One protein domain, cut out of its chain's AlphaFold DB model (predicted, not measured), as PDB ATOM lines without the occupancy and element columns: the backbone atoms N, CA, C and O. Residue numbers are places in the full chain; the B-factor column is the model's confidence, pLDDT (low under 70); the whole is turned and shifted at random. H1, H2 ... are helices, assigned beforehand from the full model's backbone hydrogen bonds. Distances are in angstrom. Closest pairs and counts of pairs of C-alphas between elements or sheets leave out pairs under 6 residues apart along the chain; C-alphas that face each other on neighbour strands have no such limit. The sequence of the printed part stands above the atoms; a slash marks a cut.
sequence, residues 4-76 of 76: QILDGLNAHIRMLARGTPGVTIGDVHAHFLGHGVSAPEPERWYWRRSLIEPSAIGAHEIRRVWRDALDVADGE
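This is residues 4 to 76 of the 76 residues of an uncharacterized protein of Gemmatimonadaceae bacterium (UniProt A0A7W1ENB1). The long helix H4 runs along one side of a flat, loosely filled model and helix H1 along the other, with residues 23 to 27 and short H2 between them. Tiny H3 and the winding residues 39 to 55 make one end. The printed part has 73 residues, with four named helices in the order H1, H2, H3, H4 and no named strand, all helix. It is only just loose, close to compact, with a radius of gyration of the C-alphas of 13.9 A and spans of 41 by 27 by 14 A.

H4, residues 56 to 74, is 27.1 A long and ends at C-alpha 74 (159.272, 154.892, 143.533). H1, residues 4 to 18, is 21.5 A long and begins at C-alpha 4 (165.793, 160.366, 175.518). H2 is residues 28 to 32 and H3 residues 35 to 38.

H4, with residues 62 to 65 alone, only just touches H2, with 3 pairs of C-alphas within 8 A; the closest C-alphas, of Ile 62 and Val 28, are 6.3 A apart. H1 and H2 are close but not clearly touching, their closest C-alphas, of Asn 10 and His 29, 7.8 A apart. H1 is apart from H4 and H3, and H3 from H4; H2 and H3 meet only through their link. Every O i to N i+4 pair is within hydrogen-bond range in H1, H2 and H4; H3 is too short for one.

The C-alphas farthest apart, of Pro 21 and Pro 42, are 41.9 A apart. The printed part has no cut; the link from H3 to H4 is long, 17 residues. Residue 76 alone has pLDDT under 70.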
ATOM      1  N   GLN A   4     167.178 159.891 175.592       77.06
ATOM      2  CA  GLN A   4     165.793 160.366 175.518       77.06
ATOM      3  C   GLN A   4     165.612 161.625 174.653       77.06
ATOM      4  O   GLN A   4     164.557 161.816 174.050       77.06
ATOM      5  N   ILE A   5     166.634 162.485 174.552       82.50
ATOM      6  CA  ILE A   5     166.582 163.657 173.662       82.50
ATOM      7  C   ILE A   5     166.573 163.203 172.196       82.50
ATOM      8  O   ILE A   5     165.873 163.787 171.367       82.50
ATOM      9  N   LEU A   6     167.314 162.137 171.878       85.44
ATOM     10  CA  LEU A   6     167.363 161.569 170.532       85.44
ATOM     11  C   LEU A   6     166.041 160.887 170.167       85.44
ATOM     12  O   LEU A   6     165.609 160.994 169.023       85.44
ATOM     13  N   ASP A   7     165.358 160.264 171.131       87.00
ATOM     14  CA  ASP A   7     164.024 159.691 170.910       87.00
ATOM     15  C   ASP A   7     163.003 160.763 170.511       87.00
ATOM     16  O   ASP A   7     162.269 160.590 169.533       87.00
ATOM     17  N   GLY A   8     162.999 161.899 171.220       91.00
ATOM     18  CA  GLY A   8     162.139 163.042 170.899       91.00
ATOM     19  C   GLY A   8     162.431 163.628 169.515       91.00
ATOM     20  O   GLY A   8     161.507 163.870 168.736       91.00
ATOM     21  N   LEU A   9     163.714 163.787 169.171       92.50
ATOM     22  CA  LEU A   9     164.129 164.249 167.846       92.50
ATOM     23  C   LEU A   9     163.689 163.278 166.739       92.50
ATOM     24  O   LEU A   9     163.080 163.702 165.758       92.50
ATOM     25  N   ASN A  10     163.930 161.975 166.911       92.50
ATOM     26  CA  ASN A  10     163.522 160.951 165.946       92.50
ATOM     27  C   ASN A  10     161.999 160.927 165.756       92.50
ATOM     28  O   ASN A  10     161.513 160.832 164.628       92.50
ATOM     29  N   ALA A  11     161.226 161.049 166.840       93.25
ATOM     30  CA  ALA A  11     159.770 161.145 166.764       93.25
ATOM     31  C   ALA A  11     159.315 162.373 165.958       93.25
ATOM     32  O   ALA A  11     158.419 162.254 165.117       93.25
ATOM     33  N   HIS A  12     159.961 163.522 166.168       95.19
ATOM     34  CA  HIS A  12     159.663 164.747 165.431       95.19
ATOM     35  C   HIS A  12     159.980 164.618 163.933       95.19
ATOM     36  O   HIS A  12     159.132 164.943 163.103       95.19
ATOM     37  N   ILE A  13     161.142 164.063 163.571       95.38
ATOM     38  CA  ILE A  13     161.528 163.830 162.167       95.38
ATOM     39  C   ILE A  13     160.517 162.909 161.466       95.38
ATOM     40  O   ILE A  13     160.047 163.221 160.373       95.38
ATOM     41  N   ARG A  14     160.113 161.807 162.113       95.44
ATOM     42  CA  ARG A  14     159.092 160.887 161.574       95.44
ATOM     43  C   ARG A  14     157.748 161.575 161.353       95.44
ATOM     44  O   ARG A  14     157.061 161.285 160.378       95.44
ATOM     45  N   MET A  15     157.346 162.447 162.277       96.69
ATOM     46  CA  MET A  15     156.109 163.216 162.156       96.69
ATOM     47  C   MET A  15     156.164 164.168 160.958       96.69
ATOM     48  O   MET A  15     155.205 164.206 160.191       96.69
ATOM     49  N   LEU A  16     157.276 164.885 160.777       96.75
ATOM     50  CA  LEU A  16     157.464 165.790 159.642       96.75
ATOM     51  C   LEU A  16     157.436 165.045 158.304       96.75
ATOM     52  O   LEU A  16     156.733 165.478 157.395       96.75
ATOM     53  N   ALA A  17     158.136 163.911 158.200       94.56
ATOM     54  CA  ALA A  17     158.163 163.111 156.975       94.56
ATOM     55  C   ALA A  17     156.752 162.665 156.557       94.56
ATOM     56  O   ALA A  17     156.342 162.915 155.432       94.56
ATOM     57  N   ARG A  18     155.952 162.124 157.492       93.31
ATOM     58  CA  ARG A  18     154.557 161.719 157.221       93.31
ATOM     59  C   ARG A  18     153.652 162.859 156.746       93.31
ATOM     60  O   ARG A  18     152.668 162.601 156.066       93.31
ATOM     61  N   GLY A  19     153.929 164.093 157.164       94.56
ATOM     62  CA  GLY A  19     153.129 165.268 156.808       94.56
ATOM     63  C   GLY A  19     153.585 165.982 155.536       94.56
ATOM     64  O   GLY A  19     152.950 166.963 155.153       94.56
ATOM     65  N   THR A  20     154.675 165.538 154.903       96.06
ATOM     66  CA  THR A  20     155.302 166.245 153.781       96.06
ATOM     67  C   THR A  20     155.199 165.409 152.503       96.06
ATOM     68  O   THR A  20     155.852 164.371 152.413       96.06
ATOM     69  N   PRO A  21     154.412 165.836 151.498       93.88
ATOM     70  CA  PRO A  21     154.314 165.122 150.227       93.88
ATOM     71  C   PRO A  21     155.674 164.972 149.535       93.88
ATOM     72  O   PRO A  21     156.459 165.920 149.498       93.88
ATOM     73  N   GLY A  22     155.933 163.792 148.967       91.56
ATOM     74  CA  GLY A  22     157.180 163.490 148.256       91.56
ATOM     75  C   GLY A  22     158.402 163.294 149.162       91.56
ATOM     76  O   GLY A  22     159.529 163.331 148.674       91.56
ATOM     77  N   VAL A  23     158.203 163.116 150.472       93.94
ATOM     78  CA  VAL A  23     159.277 162.810 151.425       93.94
ATOM     79  C   VAL A  23     159.089 161.411 151.997       93.94
ATOM     80  O   VAL A  23     158.094 161.128 152.657       93.94
ATOM     81  N   THR A  24     160.124 160.587 151.852       94.06
ATOM     82  CA  THR A  24     160.217 159.263 152.479       94.06
ATOM     83  C   THR A  24     161.343 159.237 153.507       94.06
ATOM     84  O   THR A  24     162.346 159.942 153.381       94.06
ATOM     85  N   ILE A  25     161.178 158.429 154.557       94.75
ATOM     86  CA  ILE A  25     162.152 158.292 155.641       94.75
ATOM     87  C   ILE A  25     162.783 156.897 155.662       94.75
ATOM     88  O   ILE A  25     162.102 155.891 155.838       94.75
ATOM     89  N   GLY A  26     164.112 156.844 155.552       95.69
ATOM     90  CA  GLY A  26     164.906 155.662 155.891       95.69
ATOM     91  C   GLY A  26     165.246 155.665 157.382       95.69
ATOM     92  O   GLY A  26     166.229 156.278 157.801       95.69
ATOM     93  N   ASP A  27     164.425 155.014 158.204       94.31
ATOM     94  CA  ASP A  27     164.539 155.075 159.666       94.31
ATOM     95  C   ASP A  27     165.595 154.107 160.224       94.31
ATOM     96  O   ASP A  27     165.299 153.024 160.736       94.31
ATOM     97  N   VAL A  28     166.857 154.534 160.153       93.31
ATOM     98  CA  VAL A  28     168.009 153.796 160.696       93.31
ATOM     99  C   VAL A  28     167.827 153.497 162.187       93.31
ATOM    100  O   VAL A  28     168.151 152.404 162.647       93.31
ATOM    101  N   HIS A  29     167.279 154.436 162.960       90.31
ATOM    102  CA  HIS A  29     167.074 154.222 164.389       90.31
ATOM    103  C   HIS A  29     166.073 153.089 164.656       90.31
ATOM    104  O   HIS A  29     166.351 152.224 165.484       90.31
ATOM    105  N   ALA A  30     164.945 153.054 163.940       90.38
ATOM    106  CA  ALA A  30     163.969 151.972 164.058       90.38
ATOM    107  C   ALA A  30     164.505 150.628 163.553       90.38
ATOM    108  O   ALA A  30     164.142 149.600 164.114       90.38
ATOM    109  N   HIS A  31     165.384 150.622 162.546       92.25
ATOM    110  CA  HIS A  31     166.005 149.387 162.055       92.25
ATOM    111  C   HIS A  31     166.867 148.702 163.118       92.25
ATOM    112  O   HIS A  31     166.848 147.483 163.266       92.25
ATOM    113  N   PHE A  32     167.620 149.492 163.883       90.31
ATOM    114  CA  PHE A  32     168.574 148.957 164.853       90.31
ATOM    115  C   PHE A  32     168.093 149.001 166.307       90.31
ATOM    116  O   PHE A  32     168.716 148.350 167.140       90.31
ATOM    117  N   LEU A  33     167.044 149.764 166.642       82.88
ATOM    118  CA  LEU A  33     166.448 149.904 167.987       82.88
ATOM    119  C   LEU A  33     167.471 150.064 169.127       82.88
ATOM    120  O   LEU A  33     167.319 149.515 170.219       82.88
ATOM    121  N   GLY A  34     168.557 150.791 168.869       75.44
ATOM    122  CA  GLY A  34     169.612 150.993 169.859       75.44
ATOM    123  C   GLY A  34     170.444 149.744 170.172       75.44
ATOM    124  O   GLY A  34     171.080 149.717 171.219       75.44
ATOM    125  N   HIS A  35     170.500 148.746 169.281       82.50
ATOM    126  CA  HIS A  35     171.289 147.511 169.418       82.50
ATOM    127  C   HIS A  35     172.734 147.748 169.882       82.50
ATOM    128  O   HIS A  35     173.250 147.012 170.718       82.50
ATOM    129  N   GLY A  36     173.389 148.806 169.393       78.56
ATOM    130  CA  GLY A  36     174.737 149.177 169.838       78.56
ATOM    131  C   GLY A  36     174.841 149.510 171.333       78.56
ATOM    132  O   GLY A  36     175.922 149.419 171.900       78.56
ATOM    133  N   VAL A  37     173.734 149.858 171.987       78.69
ATOM    134  CA  VAL A  37     173.653 150.191 173.415       78.69
ATOM    135  C   VAL A  37     173.007 149.061 174.218       78.69
ATOM    136  O   VAL A  37     173.515 148.715 175.283       78.69
ATOM    137  N   SER A  38     171.904 148.490 173.723       81.38
ATOM    138  CA  SER A  38     171.077 147.523 174.455       81.38
ATOM    139  C   SER A  38     171.609 146.088 174.422       81.38
ATOM    140  O   SER A  38     171.358 145.340 175.364       81.38
ATOM    141  N   ALA A  39     172.361 145.700 173.386       85.62
ATOM    142  CA  ALA A  39     172.926 144.356 173.299       85.62
ATOM    143  C   ALA A  39     174.175 144.198 174.196       85.62
ATOM    144  O   ALA A  39     174.944 145.161 174.359       85.62
ATOM    145  N   PRO A  40     174.433 142.991 174.741       87.38
ATOM    146  CA  PRO A  40     175.720 142.640 175.338       87.38
ATOM    147  C   PRO A  40     176.876 142.913 174.370       87.38
ATOM    148  O   PRO A  40     176.739 142.720 173.165       87.38
ATOM    149  N   GLU A  41     178.042 143.329 174.875       85.50
ATOM    150  CA  GLU A  41     179.190 143.700 174.029       85.50
ATOM    151  C   GLU A  41     179.564 142.654 172.951       85.50
ATOM    152  O   GLU A  41     179.741 143.051 171.795       85.50
ATOM    153  N   PRO A  42     179.593 141.335 173.239       86.62
ATOM    154  CA  PRO A  42     179.886 140.316 172.223       86.62
ATOM    155  C   PRO A  42     178.862 140.263 171.078       86.62
ATOM    156  O   PRO A  42     179.181 139.840 169.962       86.62
ATOM    157  N   GLU A  43     177.637 140.706 171.352       87.31
ATOM    158  CA  GLU A  43     176.486 140.662 170.455       87.31
ATOM    159  C   GLU A  43     176.293 141.967 169.680       87.31
ATOM    160  O   GLU A  43     175.519 142.001 168.731       87.31
ATOM    161  N   ARG A  44     177.059 143.028 169.977       89.31
ATOM    162  CA  ARG A  44     177.031 144.308 169.242       89.31
ATOM    163  C   ARG A  44     177.679 144.197 167.858       89.31
ATOM    164  O   ARG A  44     178.559 144.979 167.514       89.31
ATOM    165  N   TRP A  45     177.267 143.245 167.025       88.12
ATOM    166  CA  TRP A  45     177.862 142.952 165.712       88.12
ATOM    167  C   TRP A  45     177.964 144.181 164.800       88.12
ATOM    168  O   TRP A  45     178.959 144.366 164.094       88.12
ATOM    169  N   TYR A  46     176.963 145.058 164.868       88.62
ATOM    170  CA  TYR A  46     176.926 146.315 164.130       88.62
ATOM    171  C   TYR A  46     177.793 147.429 164.746       88.62
ATOM    172  O   TYR A  46     178.207 148.304 164.004       88.62
ATOM    173  N   TRP A  47     178.129 147.382 166.043       87.81
ATOM    174  CA  TRP A  47     178.857 148.429 166.798       87.81
ATOM    175  C   TRP A  47     179.932 147.839 167.730       87.81
ATOM    176  O   TRP A  47     180.041 148.185 168.904       87.81
ATOM    177  N   ARG A  48     180.732 146.894 167.219       79.62
ATOM    178  CA  ARG A  48     181.641 146.063 168.036       79.62
ATOM    179  C   ARG A  48     182.679 146.839 168.853       79.62
ATOM    180  O   ARG A  48     183.075 146.374 169.909       79.62
ATOM    181  N   ARG A  49     183.197 147.952 168.325       79.62
ATOM    182  CA  ARG A  49     184.314 148.716 168.929       79.62
ATOM    183  C   ARG A  49     184.016 150.202 169.115       79.62
ATOM    184  O   ARG A  49     184.803 150.910 169.726       79.62
ATOM    185  N   SER A  50     182.910 150.676 168.556       81.19
ATOM    186  CA  SER A  50     182.502 152.074 168.567       81.19
ATOM    187  C   SER A  50     180.991 152.112 168.686       81.19
ATOM    188  O   SER A  50     180.312 151.351 168.007       81.19
ATOM    189  N   LEU A  51     180.470 152.988 169.544       78.94
ATOM    190  CA  LEU A  51     179.029 153.238 169.671       78.94
ATOM    191  C   LEU A  51     178.518 154.246 168.632       78.94
ATOM    192  O   LEU A  51     177.320 154.499 168.564       78.94
ATOM    193  N   ILE A  52     179.432 154.837 167.858       82.62
ATOM    194  CA  ILE A  52     179.134 155.865 166.860       82.62
ATOM    195  C   ILE A  52     179.342 155.305 165.455       82.62
ATOM    196  O   ILE A  52     178.470 155.432 164.601       82.62
ATOM    197  N   GLU A  53     180.468 154.633 165.224       87.62
ATOM    198  CA  GLU A  53     180.827 154.107 163.909       87.62
ATOM    199  C   GLU A  53     180.400 152.642 163.769       87.62
ATOM    200  O   GLU A  53     180.815 151.802 164.580       87.62
ATOM    201  N   PRO A  54     179.585 152.308 162.755       90.25
ATOM    202  CA  PRO A  54     179.167 150.938 162.537       90.25
ATOM    203  C   PRO A  54     180.296 150.084 161.943       90.25
ATOM    204  O   PRO A  54     181.214 150.570 161.283       90.25
ATOM    205  N   SER A  55     180.194 148.769 162.118       92.50
ATOM    206  CA  SER A  55     180.991 147.793 161.375       92.50
ATOM    207  C   SER A  55     180.593 147.761 159.895       92.50
ATOM    208  O   SER A  55     179.565 148.313 159.502       92.50
ATOM    209  N   ALA A  56     181.353 147.040 159.064       94.19
ATOM    210  CA  ALA A  56     181.004 146.840 157.655       94.19
ATOM    211  C   ALA A  56     179.587 146.261 157.468       94.19
ATOM    212  O   ALA A  56     178.880 146.646 156.539       94.19
ATOM    213  N   ILE A  57     179.148 145.386 158.380       93.38
ATOM    214  CA  ILE A  57     177.789 144.837 158.363       93.38
ATOM    215  C   ILE A  57     176.781 145.936 158.724       93.38
ATOM    216  O   ILE A  57     175.795 146.110 158.019       93.38
ATOM    217  N   GLY A  58     177.047 146.737 159.761       93.62
ATOM    218  CA  GLY A  58     176.158 147.846 160.130       93.62
ATOM    219  C   GLY A  58     176.029 148.891 159.015       93.62
ATOM    220  O   GLY A  58     174.929 149.341 158.713       93.62
ATOM    221  N   ALA A  59     177.127 149.218 158.331       94.62
ATOM    222  CA  ALA A  59     177.112 150.111 157.174       94.62
ATOM    223  C   ALA A  59     176.320 149.522 155.992       94.62
ATOM    224  O   ALA A  59     175.574 150.240 155.323       94.62
ATOM    225  N   HIS A  60     176.444 148.213 155.747       96.44
ATOM    226  CA  HIS A  60     175.648 147.526 154.731       96.44
ATOM    227  C   HIS A  60     174.147 147.608 155.032       96.44
ATOM    228  O   HIS A  60     173.354 147.878 154.129       96.44
ATOM    229  N   GLU A  61     173.773 147.427 156.295       95.88
ATOM    230  CA  GLU A  61     172.393 147.528 156.763       95.88
ATOM    231  C   GLU A  61     171.839 148.956 156.645       95.88
ATOM    232  O   GLU A  61     170.724 149.134 156.163       95.88
ATOM    233  N   ILE A  62     172.627 149.993 156.951       95.50
ATOM    234  CA  ILE A  62     172.224 151.395 156.709       95.50
ATOM    235  C   ILE A  62     171.967 151.643 155.216       95.50
ATOM    236  O   ILE A  62     170.966 152.256 154.844       95.50
ATOM    237  N   ARG A  63     172.844 151.137 154.340       97.25
ATOM    238  CA  ARG A  63     172.652 151.230 152.884       97.25
ATOM    239  C   ARG A  63     171.367 150.522 152.437       97.25
ATOM    240  O   ARG A  63     170.726 150.987 151.499       97.25
ATOM    241  N   ARG A  64     171.013 149.401 153.073       97.25
ATOM    242  CA  ARG A  64     169.765 148.675 152.809       97.25
ATOM    243  C   ARG A  64     168.549 149.507 153.209       97.25
ATOM    244  O   ARG A  64     167.717 149.748 152.351       97.25
ATOM    245  N   VAL A  65     168.530 150.066 154.421       97.00
ATOM    246  CA  VAL A  65     167.461 150.977 154.883       97.00
ATOM    247  C   VAL A  65     167.239 152.141 153.911       97.00
ATOM    248  O   VAL A  65     166.102 152.492 153.614       97.00
ATOM    249  N   TRP A  66     168.319 152.734 153.390       95.75
ATOM    250  CA  TRP A  66     168.213 153.791 152.380       95.75
ATOM    251  C   TRP A  66     167.587 153.299 151.071       95.75
ATOM    252  O   TRP A  66     166.728 153.970 150.510       95.75
ATOM    253  N   ARG A  67     168.019 152.136 150.573       96.81
ATOM    254  CA  ARG A  67     167.474 151.552 149.343       96.81
ATOM    255  C   ARG A  67     165.991 151.232 149.491       96.81
ATOM    256  O   ARG A  67     165.224 151.643 148.636       96.81
ATOM    257  N   ASP A  68     165.609 150.585 150.585       96.00
ATOM    258  CA  ASP A  68     164.220 150.208 150.846       96.00
ATOM    259  C   ASP A  68     163.313 151.457 150.892       96.00
ATOM    260  O   ASP A  68     162.189 151.433 150.405       96.00
ATOM    261  N   ALA A  69     163.819 152.583 151.414       95.19
ATOM    262  CA  ALA A  69     163.108 153.861 151.398       95.19
ATOM    263  C   ALA A  69     162.923 154.440 149.983       95.19
ATOM    264  O   ALA A  69     161.881 155.031 149.703       95.19
ATOM    265  N   LEU A  70     163.905 154.279 149.090       94.19
ATOM    266  CA  LEU A  70     163.765 154.680 147.686       94.19
ATOM    267  C   LEU A  70     162.772 153.783 146.947       94.19
ATOM    268  O   LEU A  70     161.917 154.296 146.240       94.19
ATOM    269  N   ASP A  71     162.836 152.469 147.171       94.50
ATOM    270  CA  ASP A  71     161.923 151.516 146.535       94.50
ATOM    271  C   ASP A  71     160.456 151.795 146.931       94.50
ATOM    272  O   ASP A  71     159.555 151.662 146.105       94.50
ATOM    273  N   VAL A  72     160.205 152.225 148.176       88.69
ATOM    274  CA  VAL A  72     158.878 152.697 148.614       88.69
ATOM    275  C   VAL A  72     158.479 153.985 147.894       88.69
ATOM    276  O   VAL A  72     157.353 154.078 147.423       88.69
ATOM    277  N   ALA A  73     159.387 154.959 147.794       87.69
ATOM    278  CA  ALA A  73     159.106 156.241 147.148       87.69
ATOM    279  C   ALA A  73     158.824 156.109 145.640       87.69
ATOM    280  O   ALA A  73     158.011 156.856 145.109       87.69
ATOM    281  N   ASP A  74     159.478 155.164 144.961       87.81
ATOM    282  CA  ASP A  74     159.272 154.892 143.533       87.81
ATOM    283  C   ASP A  74     157.992 154.073 143.260       87.81
ATOM    284  O   ASP A  74     157.543 153.982 142.115       87.81
ATOM    285  N   GLY A  75     157.432 153.432 144.293       78.88
ATOM    286  CA  GLY A  75     156.222 152.610 144.216       78.88
ATOM    287  C   GLY A  75     154.908 153.337 144.535       78.88
ATOM    288  O   GLY A  75     153.851 152.719 144.391       78.88
ATOM    289  N   GLU A  76     154.969 154.599 144.978       57.72
ATOM    290  CA  GLU A  76     153.824 155.509 145.194       57.72
ATOM    291  C   GLU A  76     153.472 156.313 143.929       57.72
ATOM    292  O   GLU A  76     152.256 156.515 143.694       57.72
TER     293      GLU A  76